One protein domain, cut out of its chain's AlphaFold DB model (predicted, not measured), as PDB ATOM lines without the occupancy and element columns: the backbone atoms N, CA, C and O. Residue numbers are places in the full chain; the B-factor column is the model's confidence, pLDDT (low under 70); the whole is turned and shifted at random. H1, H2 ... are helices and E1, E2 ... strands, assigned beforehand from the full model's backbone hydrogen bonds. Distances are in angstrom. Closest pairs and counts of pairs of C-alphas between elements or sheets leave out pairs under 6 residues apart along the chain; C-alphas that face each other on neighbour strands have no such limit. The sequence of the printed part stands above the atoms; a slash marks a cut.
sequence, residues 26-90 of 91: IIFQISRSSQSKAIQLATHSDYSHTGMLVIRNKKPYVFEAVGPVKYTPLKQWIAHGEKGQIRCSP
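Overview. This is residues 26 to 90 of the 91 residues of the protein "Putative peptidoglycan peptidase" of Escherichia coli (UniProt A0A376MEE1). A strongly twisted sheet of five strands curls round one short helix, H2, while a second helix, H1, sits off the sheet at one end of the long axis. The turn of the hairpin E2 and E3 makes the opposite end of that axis, and E2, the longest strand, joins the two halves of the sheet by pairing with E1 over its residues 49 to 52 and with E3 over its residues 52 to 56. The printed part has 65 residues, with five named strands and two named helices in the order E1 H1 E2 E3 E4 H2 E5. The sheet's order is E4 E3 E2 E1 E5, all antiparallel, and the class is mixed, helices and strands. The whole is compact, with a radius of gyration of the C-alphas of 11.8 A, and elongated, spanning 38 by 25 by 18 A.

Along the chain. E1, residues 26 to 29, begins with C-alpha 26 at (114.114, 205.993, 173.233) and is 10.5 A long. H1, residues 36 to 43, is 10.8 A long. E2, residues 49 to 56, is 21.6 A long and ends with C-alpha 56 at (121.788, 192.686, 177.252). E3, residues 59 to 65, is 19.4 A long, and E4, residues 69 to 73, is 13.4 A long. H2, residues 74 to 80, is 10.0 A long. E5, residues 86 to 89, is 10.1 A long and ends with C-alpha 89 at (110.268, 208.265, 175.824).

Arrangement. E1 is an inner strand, antiparallel to E5 at 156 degrees, with N 28 and O 87 2.8 A apart, within hydrogen-bond range. E1 is also antiparallel to E2, at 133 degrees, with N 27 and O 51 at 2.9 A. E2 and E3 form a hairpin at 143 degrees, with N 54 and O 61 at 2.8 A. E3 and E4 form a hairpin at 149 degrees, with N 62 and O 72 at 2.8 A. E2, E3 and E4 are a meander, each strand the antiparallel neighbour of the one before; E4 and E5 are the edge strands. H2 is on the sheet, with 32 pairs of C-alphas within 10 A. Its closest C-alphas to E3 are those of Leu 74 and Tyr 61, 4.9 A apart; to E5, those of Ile 78 and Ile 86, 7.0 A apart. H1 is not on the sheet; its closest C-alpha to E2 is that of Ser 36, 7.9 A from that of His 49. H1 and H2 are apart. In both helices every O i to N i+4 pair is within hydrogen-bond range.

Size, cuts and confidence. The two C-alphas farthest apart are those of Leu 41 and Asn 57, at 38.2 A. The first and last printed C-alphas, of Ile 26 and Pro 90, are 6.6 A apart. The printed part has no cut and no long link. The mean pLDDT of the printed part is 97.0, and no printed residue is under 70.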
ATOM      1  N   ILE A  26     113.311 205.008 173.967       98.12
ATOM      2  CA  ILE A  26     114.114 205.993 173.233       98.12
ATOM      3  C   ILE A  26     114.600 207.052 174.212       98.12
ATOM      4  O   ILE A  26     113.809 207.677 174.920       98.12
ATOM      5  N   ILE A  27     115.911 207.261 174.253       97.88
ATOM      6  CA  ILE A  27     116.556 208.190 175.177       97.88
ATOM      7  C   ILE A  27     117.193 209.351 174.413       97.88
ATOM      8  O   ILE A  27     117.758 209.176 173.332       97.88
ATOM      9  N   PHE A  28     117.096 210.548 174.982       98.25
ATOM     10  CA  PHE A  28     117.579 211.801 174.414       98.25
ATOM     11  C   PHE A  28     118.499 212.510 175.406       98.25
ATOM     12  O   PHE A  28     118.259 212.469 176.615       98.25
ATOM     13  N   GLN A  29     119.529 213.180 174.892       98.19
ATOM     14  CA  GLN A  29     120.404 214.050 175.677       98.19
ATOM     15  C   GLN A  29     120.895 215.245 174.856       98.19
ATOM     16  O   GLN A  29     120.770 215.287 173.627       98.19
ATOM     17  N   ILE A  30     121.519 216.194 175.547       98.19
ATOM     18  CA  ILE A  30     122.276 217.278 174.924       98.19
ATOM     19  C   ILE A  30     123.714 216.792 174.712       98.19
ATOM     20  O   ILE A  30     124.425 216.487 175.668       98.19
ATOM     21  N   SER A  31     124.150 216.673 173.459       96.31
ATOM     22  CA  SER A  31     125.517 216.274 173.098       96.31
ATOM     23  C   SER A  31     126.542 217.353 173.456       96.31
ATOM     24  O   SER A  31     126.255 218.544 173.355       96.31
ATOM     25  N   ARG A  32     127.776 216.939 173.771       96.75
ATOM     26  CA  ARG A  32     128.943 217.832 173.928       96.75
ATOM     27  C   ARG A  32     129.744 218.046 172.633       96.75
ATOM     28  O   ARG A  32     130.805 218.661 172.664       96.75
ATOM     29  N   SER A  33     129.271 217.516 171.505       95.62
ATOM     30  CA  SER A  33     129.897 217.738 170.193       95.62
ATOM     31  C   SER A  33     129.743 219.191 169.724       95.62
ATOM     32  O   SER A  33     128.782 219.872 170.081       95.62
ATOM     33  N   SER A  34     130.657 219.658 168.870       97.12
ATOM     34  CA  SER A  34     130.633 221.021 168.313       97.12
ATOM     35  C   SER A  34     129.354 221.331 167.526       97.12
ATOM     36  O   SER A  34     128.843 222.447 167.575       97.12
ATOM     37  N   GLN A  35     128.785 220.332 166.851       97.25
ATOM     38  CA  GLN A  35     127.536 220.445 166.091       97.25
ATOM     39  C   GLN A  35     126.264 220.471 166.958       97.25
ATOM     40  O   GLN A  35     125.192 220.786 166.446       97.25
ATOM     41  N   SER A  36     126.358 220.178 168.262       97.69
ATOM     42  CA  SER A  36     125.204 220.090 169.170       97.69
ATOM     43  C   SER A  36     124.328 221.342 169.125       97.69
ATOM     44  O   SER A  36     123.113 221.240 168.966       97.69
ATOM     45  N   LYS A  37     124.944 222.531 169.190       98.06
ATOM     46  CA  LYS A  37     124.199 223.795 169.185       98.06
ATOM     47  C   LYS A  37     123.504 224.056 167.850       98.06
ATOM     48  O   LYS A  37     122.385 224.557 167.842       98.06
ATOM     49  N   ALA A  38     124.146 223.692 166.740       98.44
ATOM     50  CA  ALA A  38     123.559 223.827 165.412       98.44
ATOM     51  C   ALA A  38     122.328 222.923 165.251       98.44
ATOM     52  O   ALA A  38     121.307 223.390 164.755       98.44
ATOM     53  N   ILE A  39     122.390 221.674 165.735       98.31
ATOM     54  CA  ILE A  39     121.244 220.749 165.729       98.31
ATOM     55  C   ILE A  39     120.080 221.349 166.516       98.31
ATOM     56  O   ILE A  39     118.995 221.484 165.965       98.31
ATOM     57  N   GLN A  40     120.323 221.789 167.756       98.56
ATOM     58  CA  GLN A  40     119.274 222.358 168.608       98.56
ATOM     59  C   GLN A  40     118.553 223.540 167.945       98.56
ATOM     60  O   GLN A  40     117.325 223.623 167.966       98.56
ATOM     61  N   LEU A  41     119.325 224.448 167.337       98.44
ATOM     62  CA  LEU A  41     118.793 225.620 166.641       98.44
ATOM     63  C   LEU A  41     118.025 225.237 165.374       98.44
ATOM     64  O   LEU A  41     116.969 225.801 165.125       98.44
ATOM     65  N   ALA A  42     118.523 224.280 164.591       98.56
ATOM     66  CA  ALA A  42     117.875 223.860 163.352       98.56
ATOM     67  C   ALA A  42     116.577 223.072 163.593       98.56
ATOM     68  O   ALA A  42     115.664 223.137 162.776       98.56
ATOM     69  N   THR A  43     116.487 222.323 164.698       98.38
ATOM     70  CA  THR A  43     115.328 221.466 165.003       98.38
ATOM     71  C   THR A  43     114.373 222.061 166.033       98.38
ATOM     72  O   THR A  43     113.392 221.407 166.377       98.38
ATOM     73  N   HIS A  44     114.666 223.249 166.572       98.19
ATOM     74  CA  HIS A  44     113.928 223.861 167.687       98.19
ATOM     75  C   HIS A  44     113.720 222.887 168.865       98.19
ATOM     76  O   HIS A  44     112.629 222.779 169.425       98.19
ATOM     77  N   SER A  45     114.767 222.142 169.222       97.25
ATOM     78  CA  SER A  45     114.737 221.145 170.297       97.25
ATOM     79  C   SER A  45     115.974 221.275 171.168       97.25
ATOM     80  O   SER A  45     117.054 221.565 170.663       97.25
ATOM     81  N   ASP A  46     115.844 220.993 172.461       96.69
ATOM     82  CA  ASP A  46     117.001 220.901 173.354       96.69
ATOM     83  C   ASP A  46     117.879 219.679 173.027       96.69
ATOM     84  O   ASP A  46     119.075 219.659 173.317       96.69
ATOM     85  N   TYR A  47     117.303 218.637 172.421       98.00
ATOM     86  CA  TYR A  47     117.972 217.356 172.223       98.00
ATOM     87  C   TYR A  47     118.802 217.344 170.940       98.00
ATOM     88  O   TYR A  47     118.301 217.618 169.853       98.00
ATOM     89  N   SER A  48     120.070 216.953 171.058       98.25
ATOM     90  CA  SER A  48     121.001 216.876 169.923       98.25
ATOM     91  C   SER A  48     121.661 215.511 169.755       98.25
ATOM     92  O   SER A  48     122.460 215.322 168.839       98.25
ATOM     93  N   HIS A  49     121.332 214.550 170.621       98.44
ATOM     94  CA  HIS A  49     121.706 213.149 170.464       98.44
ATOM     95  C   HIS A  49     120.617 212.224 170.996       98.44
ATOM     96  O   HIS A  49     119.929 212.549 171.968       98.44
ATOM     97  N   THR A  50     120.488 211.051 170.384       98.50
ATOM     98  CA  THR A  50     119.513 210.034 170.776       98.50
ATOM     99  C   THR A  50     120.072 208.624 170.600       98.50
ATOM    100  O   THR A  50     121.060 208.403 169.898       98.50
ATOM    101  N   GLY A  51     119.432 207.664 171.255       98.38
ATOM    102  CA  GLY A  51     119.658 206.243 171.058       98.38
ATOM    103  C   GLY A  51     118.489 205.426 171.593       98.38
ATOM    104  O   GLY A  51     117.551 205.958 172.187       98.38
ATOM    105  N   MET A  52     118.557 204.116 171.392       98.56
ATOM    106  CA  MET A  52     117.548 203.174 171.874       98.56
ATOM    107  C   MET A  52     118.140 202.300 172.972       98.56
ATOM    108  O   MET A  52     119.243 201.771 172.829       98.56
ATOM    109  N   LEU A  53     117.410 202.100 174.059       98.38
ATOM    110  CA  LEU A  53     117.821 201.164 175.090       98.38
ATOM    111  C   LEU A  53     117.714 199.716 174.623       98.38
ATOM    112  O   LEU A  53     116.755 199.302 173.974       98.38
ATOM    113  N   VAL A  54     118.700 198.923 175.025       98.44
ATOM    114  CA  VAL A  54     118.746 197.478 174.835       98.44
ATOM    115  C   VAL A  54     119.272 196.837 176.114       98.44
ATOM    116  O   VAL A  54     120.398 197.098 176.547       98.44
ATOM    117  N   ILE A  55     118.469 195.964 176.718       98.12
ATOM    118  CA  ILE A  55     118.884 195.153 177.860       98.12
ATOM    119  C   ILE A  55     119.625 193.917 177.340       98.12
ATOM    120  O   ILE A  55     119.035 193.041 176.714       98.12
ATOM    121  N   ARG A  56     120.931 193.829 177.612       97.00
ATOM    122  CA  ARG A  56     121.788 192.686 177.252       97.00
ATOM    123  C   ARG A  56     122.343 192.060 178.519       97.00
ATOM    124  O   ARG A  56     122.963 192.757 179.317       97.00
ATOM    125  N   ASN A  57     122.132 190.760 178.724       96.75
ATOM    126  CA  ASN A  57     122.586 190.051 179.931       96.75
ATOM    127  C   ASN A  57     122.195 190.783 181.232       96.75
ATOM    128  O   ASN A  57     123.026 190.974 182.119       96.75
ATOM    129  N   LYS A  58     120.936 191.242 181.317       96.25
ATOM    130  CA  LYS A  58     120.376 192.028 182.438       96.25
ATOM    131  C   LYS A  58     121.048 193.392 182.684       96.25
ATOM    132  O   LYS A  58     120.832 193.995 183.730       96.25
ATOM    133  N   LYS A  59     121.848 193.898 181.740       97.81
ATOM    134  CA  LYS A  59     122.515 195.206 181.821       97.81
ATOM    135  C   LYS A  59     121.983 196.152 180.737       97.81
ATOM    136  O   LYS A  59     121.839 195.719 179.592       97.81
ATOM    137  N   PRO A  60     121.704 197.425 181.063       98.19
ATOM    138  CA  PRO A  60     121.217 198.394 180.092       98.19
ATOM    139  C   PRO A  60     122.356 198.989 179.256       98.19
ATOM    140  O   PRO A  60     123.349 199.503 179.784       98.19
ATOM    141  N   TYR A  61     122.172 198.962 177.942       98.75
ATOM    142  CA  TYR A  61     123.018 199.626 176.956       98.75
ATOM    143  C   TYR A  61     122.172 200.558 176.102       98.75
ATOM    144  O   TYR A  61     121.003 200.278 175.861       98.75
ATOM    145  N   VAL A  62     122.781 201.621 175.593       98.69
ATOM    146  CA  VAL A  62     122.208 202.451 174.538       98.69
ATOM    147  C   VAL A  62     122.820 202.018 173.211       98.69
ATOM    148  O   VAL A  62     124.042 201.989 173.063       98.69
ATOM    149  N   PHE A  63     121.968 201.634 172.269       98.75
ATOM    150  CA  PHE A  63     122.313 201.423 170.873       98.75
ATOM    151  C   PHE A  63     122.250 202.769 170.149       98.75
ATOM    152  O   PHE A  63     121.198 203.411 170.117       98.75
ATOM    153  N   GLU A  64     123.384 203.219 169.620       98.75
ATOM    154  CA  GLU A  64     123.546 204.572 169.083       98.75
ATOM    155  C   GLU A  64     124.438 204.605 167.838       98.75
ATOM    156  O   GLU A  64     125.325 203.764 167.672       98.75
ATOM    157  N   ALA A  65     124.228 205.615 166.992       98.31
ATOM    158  CA  ALA A  65     125.031 205.893 165.808       98.31
ATOM    159  C   ALA A  65     125.972 207.076 166.076       98.31
ATOM    160  O   ALA A  65     125.590 208.233 165.934       98.31
ATOM    161  N   VAL A  66     127.208 206.781 166.478       96.88
ATOM    162  CA  VAL A  66     128.234 207.800 166.783       96.88
ATOM    163  C   VAL A  66     129.500 207.644 165.935       96.88
ATOM    164  O   VAL A  66     130.517 208.256 166.238       96.88
ATOM    165  N   GLY A  67     129.443 206.805 164.895       94.94
ATOM    166  CA  GLY A  67     130.589 206.463 164.052       94.94
ATOM    167  C   GLY A  67     131.618 205.598 164.796       94.94
ATOM    168  O   GLY A  67     132.602 206.135 165.300       94.94
ATOM    169  N   PRO A  68     131.434 204.265 164.890       97.56
ATOM    170  CA  PRO A  68     130.398 203.449 164.249       97.56
ATOM    171  C   PRO A  68     129.091 203.375 165.061       97.56
ATOM    172  O   PRO A  68     128.949 203.986 166.124       97.56
ATOM    173  N   VAL A  69     128.127 202.596 164.560       98.38
ATOM    174  CA  VAL A  69     126.975 202.145 165.351       98.38
ATOM    175  C   VAL A  69     127.453 201.151 166.408       98.38
ATOM    176  O   VAL A  69     128.181 200.210 166.090       98.38
ATOM    177  N   LYS A  70     127.079 201.354 167.674       98.50
ATOM    178  CA  LYS A  70     127.588 200.539 168.788       98.50
ATOM    179  C   LYS A  70     126.637 200.492 169.982       98.50
ATOM    180  O   LYS A  70     125.658 201.229 170.046       98.50
ATOM    181  N   TYR A  71     126.974 199.632 170.944       98.62
ATOM    182  CA  TYR A  71     126.347 199.588 172.265       98.62
ATOM    183  C   TYR A  71     127.229 200.294 173.292       98.62
ATOM    184  O   TYR A  71     128.353 199.856 173.542       98.62
ATOM    185  N   THR A  72     126.699 201.322 173.941       98.56
ATOM    186  CA  THR A  72     127.381 202.044 175.022       98.56
ATOM    187  C   THR A  72     126.681 201.749 176.350       98.56
ATOM    188  O   THR A  72     125.455 201.841 176.412       98.56
ATOM    189  N   PRO A  73     127.396 201.370 177.428       98.44
ATOM    190  CA  PRO A  73     126.782 201.186 178.744       98.44
ATOM    191  C   PRO A  73     125.987 202.429 179.162       98.44
ATOM    192  O   PRO A  73     126.513 203.538 179.069       98.44
ATOM    193  N   LEU A  74     124.752 202.271 179.659       98.12
ATOM    194  CA  LEU A  74     123.853 203.409 179.926       98.12
ATOM    195  C   LEU A  74     124.501 204.496 180.801       98.12
ATOM    196  O   LEU A  74     124.432 205.675 180.472       98.12
ATOM    197  N   LYS A  75     125.205 204.109 181.871       97.31
ATOM    198  CA  LYS A  75     125.911 205.061 182.748       97.31
ATOM    199  C   LYS A  75     126.970 205.880 181.997       97.31
ATOM    200  O   LYS A  75     127.112 207.071 182.249       97.31
ATOM    201  N   GLN A  76     127.705 205.242 181.084       98.19
ATOM    202  CA  GLN A  76     128.702 205.920 180.257       98.19
ATOM    203  C   GLN A  76     128.029 206.853 179.245       98.19
ATOM    204  O   GLN A  76     128.476 207.980 179.073       98.19
ATOM    205  N   TRP A  77     126.933 206.409 178.625       98.38
ATOM    206  CA  TRP A  77     126.165 207.219 177.684       98.38
ATOM    207  C   TRP A  77     125.641 208.507 178.332       98.38
ATOM    208  O   TRP A  77     125.873 209.586 177.796       98.38
ATOM    209  N   ILE A  78     125.046 208.402 179.530       97.56
ATOM    210  CA  ILE A  78     124.568 209.546 180.327       97.56
ATOM    211  C   ILE A  78     125.720 210.512 180.634       97.56
ATOM    212  O   ILE A  78     125.574 211.721 180.495       97.56
ATOM    213  N   ALA A  79     126.893 209.996 181.013       97.31
ATOM    214  CA  ALA A  79     128.060 210.827 181.305       97.31
ATOM    215  C   ALA A  79     128.615 211.564 180.069       97.31
ATOM    216  O   ALA A  79     129.362 212.534 180.211       97.31
ATOM    217  N   HIS A  80     128.284 211.132 178.850       96.00
ATOM    218  CA  HIS A  80     128.658 211.849 177.630       96.00
ATOM    219  C   HIS A  80     127.787 213.088 177.381       96.00
ATOM    220  O   HIS A  80     128.271 214.027 176.746       96.00
ATOM    221  N   GLY A  81     126.562 213.125 177.906       95.44
ATOM    222  CA  GLY A  81     125.657 214.264 177.793       95.44
ATOM    223  C   GLY A  81     126.059 215.459 178.649       95.44
ATOM    224  O   GLY A  81     126.749 215.339 179.667       95.44
ATOM    225  N   GLU A  82     125.606 216.641 178.247       94.50
ATOM    226  CA  GLU A  82     125.748 217.851 179.047       94.50
ATOM    227  C   GLU A  82     125.012 217.682 180.388       94.50
ATOM    228  O   GLU A  82     123.834 217.328 180.431       94.50
ATOM    229  N   LYS A  83     125.729 217.896 181.502       92.81
ATOM    230  CA  LYS A  83     125.218 217.779 182.887       92.81
ATOM    231  C   LYS A  83     124.619 216.408 183.252       92.81
ATOM    232  O   LYS A  83     124.007 216.285 184.308       92.81
ATOM    233  N   GLY A  84     124.789 215.385 182.410       91.25
ATOM    234  CA  GLY A  84     124.185 214.065 182.608       91.25
ATOM    235  C   GLY A  84     122.653 214.060 182.563       91.25
ATOM    236  O   GLY A  84     122.032 213.159 183.123       91.25
ATOM    237  N   GLN A  85     122.034 215.071 181.946       92.12
ATOM    238  CA  GLN A  85     120.581 215.150 181.828       92.12
ATOM    239  C   GLN A  85     120.081 214.280 180.677       92.12
ATOM    240  O   GLN A  85     120.638 214.301 179.579       92.12
ATOM    241  N   ILE A  86     118.999 213.545 180.933       94.62
ATOM    242  CA  ILE A  86     118.356 212.683 179.944       94.62
ATOM    243  C   ILE A  86     116.843 212.874 179.945       94.62
ATOM    244  O   ILE A  86     116.232 213.144 180.980       94.62
ATOM    245  N   ARG A  87     116.229 212.665 178.781       94.75
ATOM    246  CA  ARG A  87     114.785 212.463 178.629       94.75
ATOM    247  C   ARG A  87     114.567 211.071 178.054       94.75
ATOM    248  O   ARG A  87     115.207 210.713 177.072       94.75
ATOM    249  N   CYS A  88     113.661 210.306 178.648       92.50
ATOM    250  CA  CYS A  88     113.228 209.025 178.102       92.50
ATOM    251  C   CYS A  88     111.808 209.151 177.543       92.50
ATOM    252  O   CYS A  88     110.941 209.742 178.189       92.50
ATOM    253  N   SER A  89     111.585 208.582 176.362       91.31
ATOM    254  CA  SER A  89     110.268 208.265 175.824       91.31
ATOM    255  C   SER A  89     110.062 206.757 175.980       91.31
ATOM    256  O   SER A  89     110.724 205.997 175.265       91.31
ATOM    257  N   PRO A  90     109.220 206.310 176.930       83.19
ATOM    258  CA  PRO A  90     108.916 204.891 177.076       83.19
ATOM    259  C   PRO A  90     108.190 204.365 175.830       83.19
ATOM    260  O   PRO A  90     107.559 205.148 175.111       83.19
TER     261      PRO A  90